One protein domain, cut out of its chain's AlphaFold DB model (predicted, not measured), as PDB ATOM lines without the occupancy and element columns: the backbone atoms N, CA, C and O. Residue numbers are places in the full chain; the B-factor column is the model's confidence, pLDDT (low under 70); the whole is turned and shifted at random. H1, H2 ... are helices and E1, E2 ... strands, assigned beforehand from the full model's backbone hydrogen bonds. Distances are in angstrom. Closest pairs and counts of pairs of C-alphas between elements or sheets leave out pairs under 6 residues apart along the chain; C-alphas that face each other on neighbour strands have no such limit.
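This is residues 43 to 127 of the 162 residues of a protein of Euryarchaeota archaeon (UniProt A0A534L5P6). A twisted wall of five strands has helix H2 over one face, near its edge strand E2; H3 folds back from H2 as a helical hairpin and only grazes the sheet, while the short helix H1 sits by the end of E5 and packs on H3. A long stretch without a named element, residues 108 to 120, loops from edge strand E4 back to inner strand E5. The 85 printed residues hold three named helices and five named strands, along the chain E1 H1 E2 H2 H3 E3 E4 E5. The sheet is mixed, in the order E2 E1 E5 E3 E4, and the class is mixed, helices and strands. The whole is compact and rounded, with a radius of gyration of the C-alphas of 11.2 A and spans of 26 by 24 by 23 A.

E1, residues 43 to 46, is parallel to E5, residues 121 to 126, at 11 degrees, with N 45 and O 122 2.8 A apart, within hydrogen-bond range. H1, residues 48 to 54, is on the sheet at a height of 6.6 A and over none of its strands. E2, residues 60 to 62, is antiparallel to E1, with N 44 and O 60 at 2.7 A. H2, residues 69 to 79, is on the sheet, making two layers, helices on one face of a sheet; its height is 6.8 A, and it lies only just over E2, with 3 of its C-alphas. H3, residues 81 to 87, forms a hairpin with H2: they touch at Ala 77 and Gly 84, closest C-alphas 3.9 A, at a shallow tilt of 31 degrees, opposite ways. H3 only grazes the sheet with residues 83 to 87. H1 touches H3, closest C-alphas Ala 53 and Ala 83, 4.8 A, and is only just apart from H2, at 8.5 A. E3, residues 98 to 102, is antiparallel to E5, with N 101 and O 123 at 2.9 A. E2, H2, H3 and E3 form a split strand-helix-strand unit, two strands of one sheet that are not neighbours, with helices between them along the chain and E1 and E5 between them in the sheet, and its crossover is right-handed. E4, residues 105 to 107, forms an antiparallel hairpin with E3, with N 105 and O 102 at 2.9 A. Every O i to N i+4 pair is within hydrogen-bond range in H1 and H2, and 2 of 3 in H3.

E1 begins at C-alpha 43, (198.304, 190.775, 422.943), and is 10.0 A long; H1 is 10.4 A and E2 6.2 A. H2 begins at C-alpha 69, (209.290, 189.941, 418.787), and is 15.2 A long; H3 is 9.9 A. E3 is 12.9 A, E4 6.1 A, and E5, 16.4 A, ends at C-alpha 126, (199.845, 185.329, 406.324).

The C-alphas farthest apart, those of Thr 57 and Gly 109, are 27.8 A apart. The sheet is only just strongly twisted, its C-alphas up to 4.4 A off the best plane. The link E4 to E5, 13 residues, is long. The printed part has no cut, its mean pLDDT is 85.9, and no printed residue is under 70.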
ATOM      1  N   THR A  43     199.442 191.491 423.519       92.12
ATOM      2  CA  THR A  43     198.304 190.775 422.943       92.12
ATOM      3  C   THR A  43     198.668 190.324 421.538       92.12
ATOM      4  O   THR A  43     198.923 191.143 420.660       92.12
ATOM      5  N   VAL A  44     198.679 189.017 421.305       91.69
ATOM      6  CA  VAL A  44     199.005 188.418 420.016       91.69
ATOM      7  C   VAL A  44     197.754 187.891 419.330       91.69
ATOM      8  O   VAL A  44     197.001 187.089 419.882       91.69
ATOM      9  N   ARG A  45     197.585 188.278 418.070       91.94
ATOM     10  CA  ARG A  45     196.530 187.819 417.177       91.94
ATOM     11  C   ARG A  45     197.114 186.952 416.073       91.94
ATOM     12  O   ARG A  45     197.840 187.429 415.201       91.94
ATOM     13  N   LEU A  46     196.780 185.667 416.081       88.75
ATOM     14  CA  LEU A  46     197.149 184.751 415.002       88.75
ATOM     15  C   LEU A  46     196.045 184.711 413.943       88.75
ATOM     16  O   LEU A  46     194.861 184.614 414.268       88.75
ATOM     17  N   MET A  47     196.425 184.749 412.665       87.19
ATOM     18  CA  MET A  47     195.489 184.692 411.537       87.19
ATOM     19  C   MET A  47     195.676 183.432 410.686       87.19
ATOM     20  O   MET A  47     196.743 182.817 410.646       87.19
ATOM     21  N   GLY A  48     194.609 183.043 409.983       85.62
ATOM     22  CA  GLY A  48     194.633 182.019 408.935       85.62
ATOM     23  C   GLY A  48     195.203 180.659 409.378       85.62
ATOM     24  O   GLY A  48     194.632 180.017 410.265       85.62
ATOM     25  N   PRO A  49     196.285 180.162 408.744       83.94
ATOM     26  CA  PRO A  49     196.846 178.846 409.039       83.94
ATOM     27  C   PRO A  49     197.537 178.777 410.409       83.94
ATOM     28  O   PRO A  49     197.604 177.691 410.982       83.94
ATOM     29  N   TYR A  50     198.015 179.904 410.952       87.00
ATOM     30  CA  TYR A  50     198.672 179.958 412.266       87.00
ATOM     31  C   TYR A  50     197.656 179.823 413.393       87.00
ATOM     32  O   TYR A  50     197.869 179.058 414.328       87.00
ATOM     33  N   LYS A  51     196.501 180.483 413.245       88.44
ATOM     34  CA  LYS A  51     195.359 180.335 414.154       88.44
ATOM     35  C   LYS A  51     194.899 178.879 414.243       88.44
ATOM     36  O   LYS A  51     194.763 178.332 415.331       88.44
ATOM     37  N   ARG A  52     194.740 178.230 413.081       84.69
ATOM     38  CA  ARG A  52     194.393 176.803 412.988       84.69
ATOM     39  C   ARG A  52     195.446 175.902 413.635       84.69
ATOM     40  O   ARG A  52     195.078 174.953 414.310       84.69
ATOM     41  N   ALA A  53     196.732 176.202 413.447       84.56
ATOM     42  CA  ALA A  53     197.825 175.426 414.034       84.56
ATOM     43  C   ALA A  53     197.939 175.599 415.559       84.56
ATOM     44  O   ALA A  53     198.325 174.662 416.246       84.56
ATOM     45  N   ALA A  54     197.589 176.771 416.089       85.69
ATOM     46  CA  ALA A  54     197.551 177.022 417.527       85.69
ATOM     47  C   ALA A  54     196.292 176.452 418.206       85.69
ATOM     48  O   ALA A  54     196.268 176.332 419.426       85.69
ATOM     49  N   GLY A  55     195.246 176.116 417.444       85.88
ATOM     50  CA  GLY A  55     193.976 175.640 417.999       85.88
ATOM     51  C   GLY A  55     193.206 176.710 418.782       85.88
ATOM     52  O   GLY A  55     192.349 176.370 419.590       85.88
ATOM     53  N   ILE A  56     193.508 177.993 418.557       85.88
ATOM     54  CA  ILE A  56     192.896 179.120 419.273       85.88
ATOM     55  C   ILE A  56     191.828 179.811 418.424       85.88
ATOM     56  O   ILE A  56     191.949 179.927 417.200       85.88
ATOM     57  N   THR A  57     190.780 180.309 419.073       79.75
ATOM     58  CA  THR A  57     189.706 181.086 418.433       79.75
ATOM     59  C   THR A  57     189.875 182.588 418.599       79.75
ATOM     60  O   THR A  57     189.398 183.337 417.745       79.75
ATOM     61  N   ASP A  58     190.624 183.017 419.607       85.75
ATOM     62  CA  ASP A  58     190.702 184.406 420.049       85.75
ATOM     63  C   ASP A  58     192.154 184.877 420.174       85.75
ATOM     64  O   ASP A  58     193.101 184.115 419.949       85.75
ATOM     65  N   ASP A  59     192.315 186.161 420.483       88.75
ATOM     66  CA  ASP A  59     193.613 186.768 420.746       88.75
ATOM     67  C   ASP A  59     194.196 186.214 422.056       88.75
ATOM     68  O   ASP A  59     193.473 185.945 423.017       88.75
ATOM     69  N   ILE A  60     195.515 186.039 422.104       88.62
ATOM     70  CA  ILE A  60     196.216 185.490 423.268       88.62
ATOM     71  C   ILE A  60     197.092 186.559 423.905       88.62
ATOM     72  O   ILE A  60     197.835 187.254 423.220       88.62
ATOM     73  N   THR A  61     197.069 186.663 425.227       89.56
ATOM     74  CA  THR A  61     198.057 187.480 425.937       89.56
ATOM     75  C   THR A  61     199.295 186.639 426.208       89.56
ATOM     76  O   THR A  61     199.233 185.557 426.805       89.56
ATOM     77  N   VAL A  62     200.429 187.133 425.733       87.31
ATOM     78  CA  VAL A  62     201.735 186.505 425.876       87.31
ATOM     79  C   VAL A  62     202.617 187.433 426.694       87.31
ATOM     80  O   VAL A  62     202.663 188.638 426.456       87.31
ATOM     81  N   THR A  63     203.321 186.845 427.650       87.19
ATOM     82  CA  THR A  63     204.329 187.525 428.457       87.19
ATOM     83  C   THR A  63     205.678 186.983 427.997       87.19
ATOM     84  O   THR A  63     206.062 185.893 428.430       87.19
ATOM     85  N   PRO A  64     206.330 187.626 427.016       84.88
ATOM     86  CA  PRO A  64     207.616 187.162 426.527       84.88
ATOM     87  C   PRO A  64     208.709 187.394 427.580       84.88
ATOM     88  O   PRO A  64     208.658 188.361 428.338       84.88
ATOM     89  N   GLU A  65     209.703 186.505 427.616       81.44
ATOM     90  CA  GLU A  65     210.869 186.639 428.508       81.44
ATOM     91  C   GLU A  65     211.730 187.851 428.124       81.44
ATOM     92  O   GLU A  65     212.297 188.530 428.978       81.44
ATOM     93  N   GLU A  66     211.769 188.155 426.825       83.00
ATOM     94  CA  GLU A  66     212.404 189.343 426.272       83.00
ATOM     95  C   GLU A  66     211.347 190.283 425.670       83.00
ATOM     96  O   GLU A  66     210.468 189.816 424.942       83.00
ATOM     97  N   PRO A  67     211.427 191.611 425.889       86.94
ATOM     98  CA  PRO A  67     210.458 192.582 425.374       86.94
ATOM     99  C   PRO A  67     210.673 192.879 423.878       86.94
ATOM    100  O   PRO A  67     210.814 194.023 423.448       86.94
ATOM    101  N   ASN A  68     210.752 191.832 423.065       89.12
ATOM    102  CA  ASN A  68     210.961 191.898 421.628       89.12
ATOM    103  C   ASN A  68     210.131 190.821 420.909       89.12
ATOM    104  O   ASN A  68     209.573 189.906 421.525       89.12
ATOM    105  N   LEU A  69     210.024 190.929 419.583       87.38
ATOM    106  CA  LEU A  69     209.290 189.941 418.787       87.38
ATOM    107  C   LEU A  69     209.889 188.533 418.872       87.38
ATOM    108  O   LEU A  69     209.145 187.561 418.768       87.38
ATOM    109  N   GLY A  70     211.202 188.405 419.065       87.19
ATOM    110  CA  GLY A  70     211.878 187.128 419.288       87.19
ATOM    111  C   GLY A  70     211.343 186.403 420.521       87.19
ATOM    112  O   GLY A  70     210.938 185.248 420.409       87.19
ATOM    113  N   GLY A  71     211.232 187.108 421.647       86.81
ATOM    114  CA  GLY A  71     210.654 186.594 422.885       86.81
ATOM    115  C   GLY A  71     209.181 186.219 422.724       86.81
ATOM    116  O   GLY A  71     208.741 185.187 423.230       86.81
ATOM    117  N   VAL A  72     208.410 186.996 421.951       88.75
ATOM    118  CA  VAL A  72     207.012 186.650 421.633       88.75
ATOM    119  C   VAL A  72     206.929 185.368 420.804       88.75
ATOM    120  O   VAL A  72     206.128 184.487 421.113       88.75
ATOM    121  N   LEU A  73     207.764 185.231 419.774       88.00
ATOM    122  CA  LEU A  73     207.807 184.033 418.933       88.00
ATOM    123  C   LEU A  73     208.234 182.799 419.727       88.00
ATOM    124  O   LEU A  73     207.630 181.739 419.565       88.00
ATOM    125  N   GLN A  74     209.211 182.943 420.620       86.25
ATOM    126  CA  GLN A  74     209.650 181.874 421.509       86.25
ATOM    127  C   GLN A  74     208.525 181.445 422.455       86.25
ATOM    128  O   GLN A  74     208.220 180.257 422.553       86.25
ATOM    129  N   ALA A  75     207.835 182.398 423.081       87.81
ATOM    130  CA  ALA A  75     206.708 182.101 423.956       87.81
ATOM    131  C   ALA A  75     205.543 181.424 423.203       87.81
ATOM    132  O   ALA A  75     204.906 180.510 423.735       87.81
ATOM    133  N   ILE A  76     205.294 181.805 421.943       87.75
ATOM    134  CA  ILE A  76     204.335 181.115 421.067       87.75
ATOM    135  C   ILE A  76     204.821 179.707 420.727       87.75
ATOM    136  O   ILE A  76     204.015 178.789 420.750       87.75
ATOM    137  N   ALA A  77     206.104 179.500 420.437       87.19
ATOM    138  CA  ALA A  77     206.639 178.174 420.134       87.19
ATOM    139  C   ALA A  77     206.564 177.220 421.337       87.19
ATOM    140  O   ALA A  77     206.302 176.033 421.157       87.19
ATOM    141  N   VAL A  78     206.729 177.738 422.558       86.75
ATOM    142  CA  VAL A  78     206.577 176.962 423.798       86.75
ATOM    143  C   VAL A  78     205.109 176.620 424.060       86.75
ATOM    144  O   VAL A  78     204.792 175.467 424.345       86.75
ATOM    145  N   ARG A  79     204.195 177.596 423.950       85.69
ATOM    146  CA  ARG A  79     202.759 177.374 424.216       85.69
ATOM    147  C   ARG A  79     202.036 176.632 423.086       85.69
ATOM    148  O   ARG A  79     201.140 175.839 423.349       85.69
ATOM    149  N   PHE A  80     202.410 176.902 421.841       88.62
ATOM    150  CA  PHE A  80     201.759 176.434 420.616       88.62
ATOM    151  C   PHE A  80     202.812 175.948 419.605       88.62
ATOM    152  O   PHE A  80     203.070 176.616 418.597       88.62
ATOM    153  N   PRO A  81     203.420 174.770 419.828       86.06
ATOM    154  CA  PRO A  81     204.563 174.302 419.041       86.06
ATOM    155  C   PRO A  81     204.271 174.193 417.539       86.06
ATOM    156  O   PRO A  81     205.116 174.532 416.713       86.06
ATOM    157  N   GLU A  82     203.058 173.788 417.164       85.31
ATOM    158  CA  GLU A  82     202.649 173.677 415.758       85.31
ATOM    159  C   GLU A  82     202.521 175.043 415.063       85.31
ATOM    160  O   GLU A  82     202.852 175.175 413.883       85.31
ATOM    161  N   ALA A  83     202.080 176.079 415.783       85.00
ATOM    162  CA  ALA A  83     202.049 177.444 415.262       85.00
ATOM    163  C   ALA A  83     203.453 178.059 415.221       85.00
ATOM    164  O   ALA A  83     203.806 178.686 414.222       85.00
ATOM    165  N   GLY A  84     204.267 177.817 416.253       84.88
ATOM    166  CA  GLY A  84     205.663 178.250 416.320       84.88
ATOM    167  C   GLY A  84     206.482 177.758 415.129       84.88
ATOM    168  O   GLY A  84     207.079 178.572 414.435       84.88
ATOM    169  N   LYS A  85     206.411 176.459 414.797       86.00
ATOM    170  CA  LYS A  85     207.097 175.881 413.621       86.00
ATOM    171  C   LYS A  85     206.727 176.559 412.300       86.00
ATOM    172  O   LYS A  85     207.548 176.623 411.392       86.00
ATOM    173  N   LYS A  86     205.485 177.037 412.170       83.25
ATOM    174  CA  LYS A  86     205.002 177.712 410.956       83.25
ATOM    175  C   LYS A  86     205.352 179.198 410.913       83.25
ATOM    176  O   LYS A  86     205.485 179.746 409.827       83.25
ATOM    177  N   LEU A  87     205.439 179.856 412.068       83.12
ATOM    178  CA  LEU A  87     205.807 181.272 412.184       83.12
ATOM    179  C   LEU A  87     207.325 181.482 412.164       83.12
ATOM    180  O   LEU A  87     207.800 182.534 411.744       83.12
ATOM    181  N   GLN A  88     208.067 180.483 412.633       82.69
ATOM    182  CA  GLN A  88     209.511 180.486 412.781       82.69
ATOM    183  C   GLN A  88     210.045 179.089 412.413       82.69
ATOM    184  O   GLN A  88     210.337 178.283 413.297       82.69
ATOM    185  N   PRO A  89     210.171 178.760 411.113       77.00
ATOM    186  CA  PRO A  89     210.741 177.472 410.701       77.00
ATOM    187  C   PRO A  89     212.214 177.332 411.104       77.00
ATOM    188  O   PRO A  89     212.710 176.221 411.270       77.00
ATOM    189  N   VAL A  90     212.916 178.459 411.259       77.50
ATOM    190  CA  VAL A  90     214.298 178.532 411.734       77.50
ATOM    191  C   VAL A  90     214.326 179.444 412.951       77.50
ATOM    192  O   VAL A  90     213.869 180.585 412.870       77.50
ATOM    193  N   ALA A  91     214.869 178.960 414.070       73.25
ATOM    194  CA  ALA A  91     215.014 179.751 415.289       73.25
ATOM    195  C   ALA A  91     215.713 181.090 414.991       73.25
ATOM    196  O   ALA A  91     216.712 181.143 414.278       73.25
ATOM    197  N   GLY A  92     215.148 182.186 415.493       72.88
ATOM    198  CA  GLY A  92     215.637 183.536 415.214       72.88
ATOM    199  C   GLY A  92     215.290 184.081 413.821       72.88
ATOM    200  O   GLY A  92     215.794 185.138 413.456       72.88
ATOM    201  N   LYS A  93     214.428 183.424 413.030       80.94
ATOM    202  CA  LYS A  93     213.990 183.945 411.725       80.94
ATOM    203  C   LYS A  93     212.478 183.858 411.549       80.94
ATOM    204  O   LYS A  93     211.896 182.783 411.617       80.94
ATOM    205  N   ILE A  94     211.851 185.001 411.293       82.19
ATOM    206  CA  ILE A  94     210.415 185.070 411.006       82.19
ATOM    207  C   ILE A  94     210.166 184.509 409.604       82.19
ATOM    208  O   ILE A  94     210.930 184.786 408.676       82.19
ATOM    209  N   GLU A  95     209.106 183.719 409.457       80.94
ATOM    210  CA  GLU A  95     208.660 183.192 408.172       80.94
ATOM    211  C   GLU A  95     208.408 184.343 407.174       80.94
ATOM    212  O   GLU A  95     207.609 185.237 407.461       80.94
ATOM    213  N   PRO A  96     209.040 184.347 405.983       78.94
ATOM    214  CA  PRO A  96     208.906 185.445 405.022       78.94
ATOM    215  C   PRO A  96     207.487 185.578 404.455       78.94
ATOM    216  O   PRO A  96     207.109 186.648 403.987       78.94
ATOM    217  N   ALA A  97     206.689 184.510 404.516       81.50
ATOM    218  CA  ALA A  97     205.277 184.516 404.156       81.50
ATOM    219  C   ALA A  97     204.369 185.108 405.255       81.50
ATOM    220  O   ALA A  97     203.149 184.993 405.158       81.50
ATOM    221  N   VAL A  98     204.926 185.744 406.291       85.44
ATOM    222  CA  VAL A  98     204.178 186.391 407.376       85.44
ATOM    223  C   VAL A  98     204.438 187.891 407.385       85.44
ATOM    224  O   VAL A  98     205.575 188.350 407.372       85.44
ATOM    225  N   ARG A  99     203.361 188.669 407.465       87.75
ATOM    226  CA  ARG A  99     203.390 190.085 407.834       87.75
ATOM    227  C   ARG A  99     203.131 190.221 409.323       87.75
ATOM    228  O   ARG A  99     202.214 189.597 409.858       87.75
ATOM    229  N   VAL A 100     203.909 191.081 409.963       89.12
ATOM    230  CA  VAL A 100     203.710 191.456 411.360       89.12
ATOM    231  C   VAL A 100     203.065 192.835 411.392       89.12
ATOM    232  O   VAL A 100     203.539 193.771 410.748       89.12
ATOM    233  N   VAL A 101     201.963 192.950 412.119       90.00
ATOM    234  CA  VAL A 101     201.249 194.206 412.344       90.00
ATOM    235  C   VAL A 101     201.359 194.527 413.823       90.00
ATOM    236  O   VAL A 101     200.973 193.701 414.641       90.00
ATOM    237  N   VAL A 102     201.888 195.693 414.173       92.06
ATOM    238  CA  VAL A 102     202.020 196.137 415.566       92.06
ATOM    239  C   VAL A 102     201.164 197.379 415.743       92.06
ATOM    240  O   VAL A 102     201.348 198.346 415.011       92.06
ATOM    241  N   ASN A 103     200.219 197.347 416.685       91.50
ATOM    242  CA  ASN A 103     199.271 198.432 416.950       91.50
ATOM    243  C   ASN A 103     198.580 198.944 415.671       91.50
ATOM    244  O   ASN A 103     198.557 200.141 415.408       91.50
ATOM    245  N   ASP A 104     198.052 198.015 414.866       88.06
ATOM    246  CA  ASP A 104     197.392 198.269 413.569       88.06
ATOM    247  C   ASP A 104     198.322 198.742 412.427       88.06
ATOM    248  O   ASP A 104     197.904 198.873 411.280       88.06
ATOM    249  N   VAL A 105     199.624 198.900 412.688       87.69
ATOM    250  CA  VAL A 105     200.612 199.322 411.685       87.69
ATOM    251  C   VAL A 105     201.369 198.122 411.123       87.69
ATOM    252  O   VAL A 105     202.027 197.383 411.857       87.69
ATOM    253  N   VAL A 106     201.316 197.935 409.799       88.12
ATOM    254  CA  VAL A 106     202.094 196.899 409.101       88.12
ATOM    255  C   VAL A 106     203.575 197.253 409.162       88.12
ATOM    256  O   VAL A 106     204.007 198.255 408.597       88.12
ATOM    257  N   GLN A 107     204.361 196.392 409.795       86.56
ATOM    258  CA  GLN A 107     205.802 196.557 409.891       86.56
ATOM    259  C   GLN A 107     206.485 195.834 408.718       86.56
ATOM    260  O   GLN A 107     206.218 194.659 408.448       86.56
ATOM    261  N   GLN A 108     207.357 196.536 407.991       82.06
ATOM    262  CA  GLN A 108     208.132 195.977 406.876       82.06
ATOM    263  C   GLN A 108     209.554 195.631 407.327       82.06
ATOM    264  O   GLN A 108     210.141 196.357 408.120       82.06
ATOM    265  N   GLY A 109     210.118 194.529 406.817       77.94
ATOM    266  CA  GLY A 109     211.502 194.137 407.130       77.94
ATOM    267  C   GLY A 109     211.733 193.788 408.605       77.94
ATOM    268  O   GLY A 109     212.827 193.987 409.126       77.94
ATOM    269  N   VAL A 110     210.697 193.299 409.283       81.44
ATOM    270  CA  VAL A 110     210.726 193.023 410.719       81.44
ATOM    271  C   VAL A 110     211.761 191.969 411.068       81.44
ATOM    272  O   VAL A 110     211.802 190.888 410.478       81.44
ATOM    273  N   THR A 111     212.552 192.270 412.090       84.81
ATOM    274  CA  THR A 111     213.499 191.339 412.694       84.81
ATOM    275  C   THR A 111     212.989 190.886 414.066       84.81
ATOM    276  O   THR A 111     212.207 191.595 414.702       84.81
ATOM    277  N   PRO A 112     213.435 189.726 414.578       83.88
ATOM    278  CA  PRO A 112     213.114 189.303 415.945       83.88
ATOM    279  C   PRO A 112     213.578 190.300 417.015       83.88
ATOM    280  O   PRO A 112     213.011 190.346 418.099       83.88
ATOM    281  N   ALA A 113     214.576 191.130 416.703       85.44
ATOM    282  CA  ALA A 113     215.066 192.182 417.587       85.44
ATOM    283  C   ALA A 113     214.134 193.406 417.667       85.44
ATOM    284  O   ALA A 113     214.447 194.357 418.380       85.44
ATOM    285  N   PHE A 114     213.012 193.418 416.937       86.00
ATOM    286  CA  PHE A 114     212.051 194.514 416.996       86.00
ATOM    287  C   PHE A 114     211.513 194.668 418.430       86.00
ATOM    288  O   PHE A 114     210.932 193.710 418.956       86.00
ATOM    289  N   PRO A 115     211.704 195.838 419.067       88.88
ATOM    290  CA  PRO A 115     211.307 196.052 420.449       88.88
ATOM    291  C   PRO A 115     209.787 196.181 420.565       88.88
ATOM    292  O   PRO A 115     209.142 196.818 419.732       88.88
ATOM    293  N   LEU A 116     209.229 195.606 421.627       88.00
ATOM    294  CA  LEU A 116     207.813 195.695 421.970       88.00
ATOM    295  C   LEU A 116     207.641 196.376 423.323       88.00
ATOM    296  O   LEU A 116     208.514 196.327 424.189       88.00
ATOM    297  N   LYS A 117     206.490 197.014 423.495       89.06
ATOM    298  CA  LYS A 117     206.085 197.671 424.733       89.06
ATOM    299  C   LYS A 117     204.964 196.888 425.403       89.06
ATOM    300  O   LYS A 117     204.244 196.120 424.766       89.06
ATOM    301  N   ASP A 118     204.818 197.104 426.705       87.88
ATOM    302  CA  ASP A 118     203.649 196.617 427.431       87.88
ATOM    303  C   ASP A 118     202.364 197.205 426.824       87.88
ATOM    304  O   ASP A 118     202.306 198.388 426.480       87.88
ATOM    305  N   GLY A 119     201.358 196.351 426.650       88.50
ATOM    306  CA  GLY A 119     200.085 196.689 426.020       88.50
ATOM    307  C   GLY A 119     200.088 196.644 424.489       88.50
ATOM    308  O   GLY A 119     199.032 196.868 423.891       88.50
ATOM    309  N   ASP A 120     201.220 196.336 423.843       92.00
ATOM    310  CA  ASP A 120     201.275 196.247 422.384       92.00
ATOM    311  C   ASP A 120     200.380 195.123 421.851       92.00
ATOM    312  O   ASP A 120     200.270 194.030 422.418       92.00
ATOM    313  N   ARG A 121     199.761 195.390 420.699       91.12
ATOM    314  CA  ARG A 121     198.969 194.409 419.954       91.12
ATOM    315  C   ARG A 121     199.724 193.976 418.716       91.12
ATOM    316  O   ARG A 121     199.952 194.783 417.820       91.12
ATOM    317  N   VAL A 122     200.073 192.701 418.641       91.69
ATOM    318  CA  VAL A 122     200.828 192.119 417.531       91.69
ATOM    319  C   VAL A 122     199.933 191.156 416.764       91.69
ATOM    320  O   VAL A 122     199.446 190.188 417.330       91.69
ATOM    321  N   ALA A 123     199.736 191.369 415.466       91.00
ATOM    322  CA  ALA A 123     199.050 190.418 414.601       91.00
ATOM    323  C   ALA A 123     200.016 189.777 413.600       91.00
ATOM    324  O   ALA A 123     200.750 190.468 412.893       91.00
ATOM    325  N   PHE A 124     199.969 188.449 413.510       89.56
ATOM    326  CA  PHE A 124     200.697 187.674 412.511       89.56
ATOM    327  C   PHE A 124     199.747 187.302 411.379       89.56
ATOM    328  O   PHE A 124     198.887 186.427 411.527       89.56
ATOM    329  N   VAL A 125     199.896 187.990 410.249       87.62
ATOM    330  CA  VAL A 125     199.019 187.878 409.085       87.62
ATOM    331  C   VAL A 125     199.754 187.133 407.971       87.62
ATOM    332  O   VAL A 125     200.799 187.604 407.527       87.62
ATOM    333  N   PRO A 126     199.250 185.986 407.483       84.69
ATOM    334  CA  PRO A 126     199.845 185.329 406.324       84.69
ATOM    335  C   PRO A 126     199.776 186.252 405.101       84.69
ATOM    336  O   PRO A 126     198.735 186.844 404.810       84.69
ATOM    337  N   ILE A 127     200.871 186.338 404.351       80.06
ATOM    338  CA  ILE A 127     200.894 186.939 403.021       80.06
ATOM    339  C   ILE A 127     200.211 185.952 402.083       80.06
ATOM    340  O   ILE A 127     200.835 185.066 401.504       80.06
TER     341      ILE A 127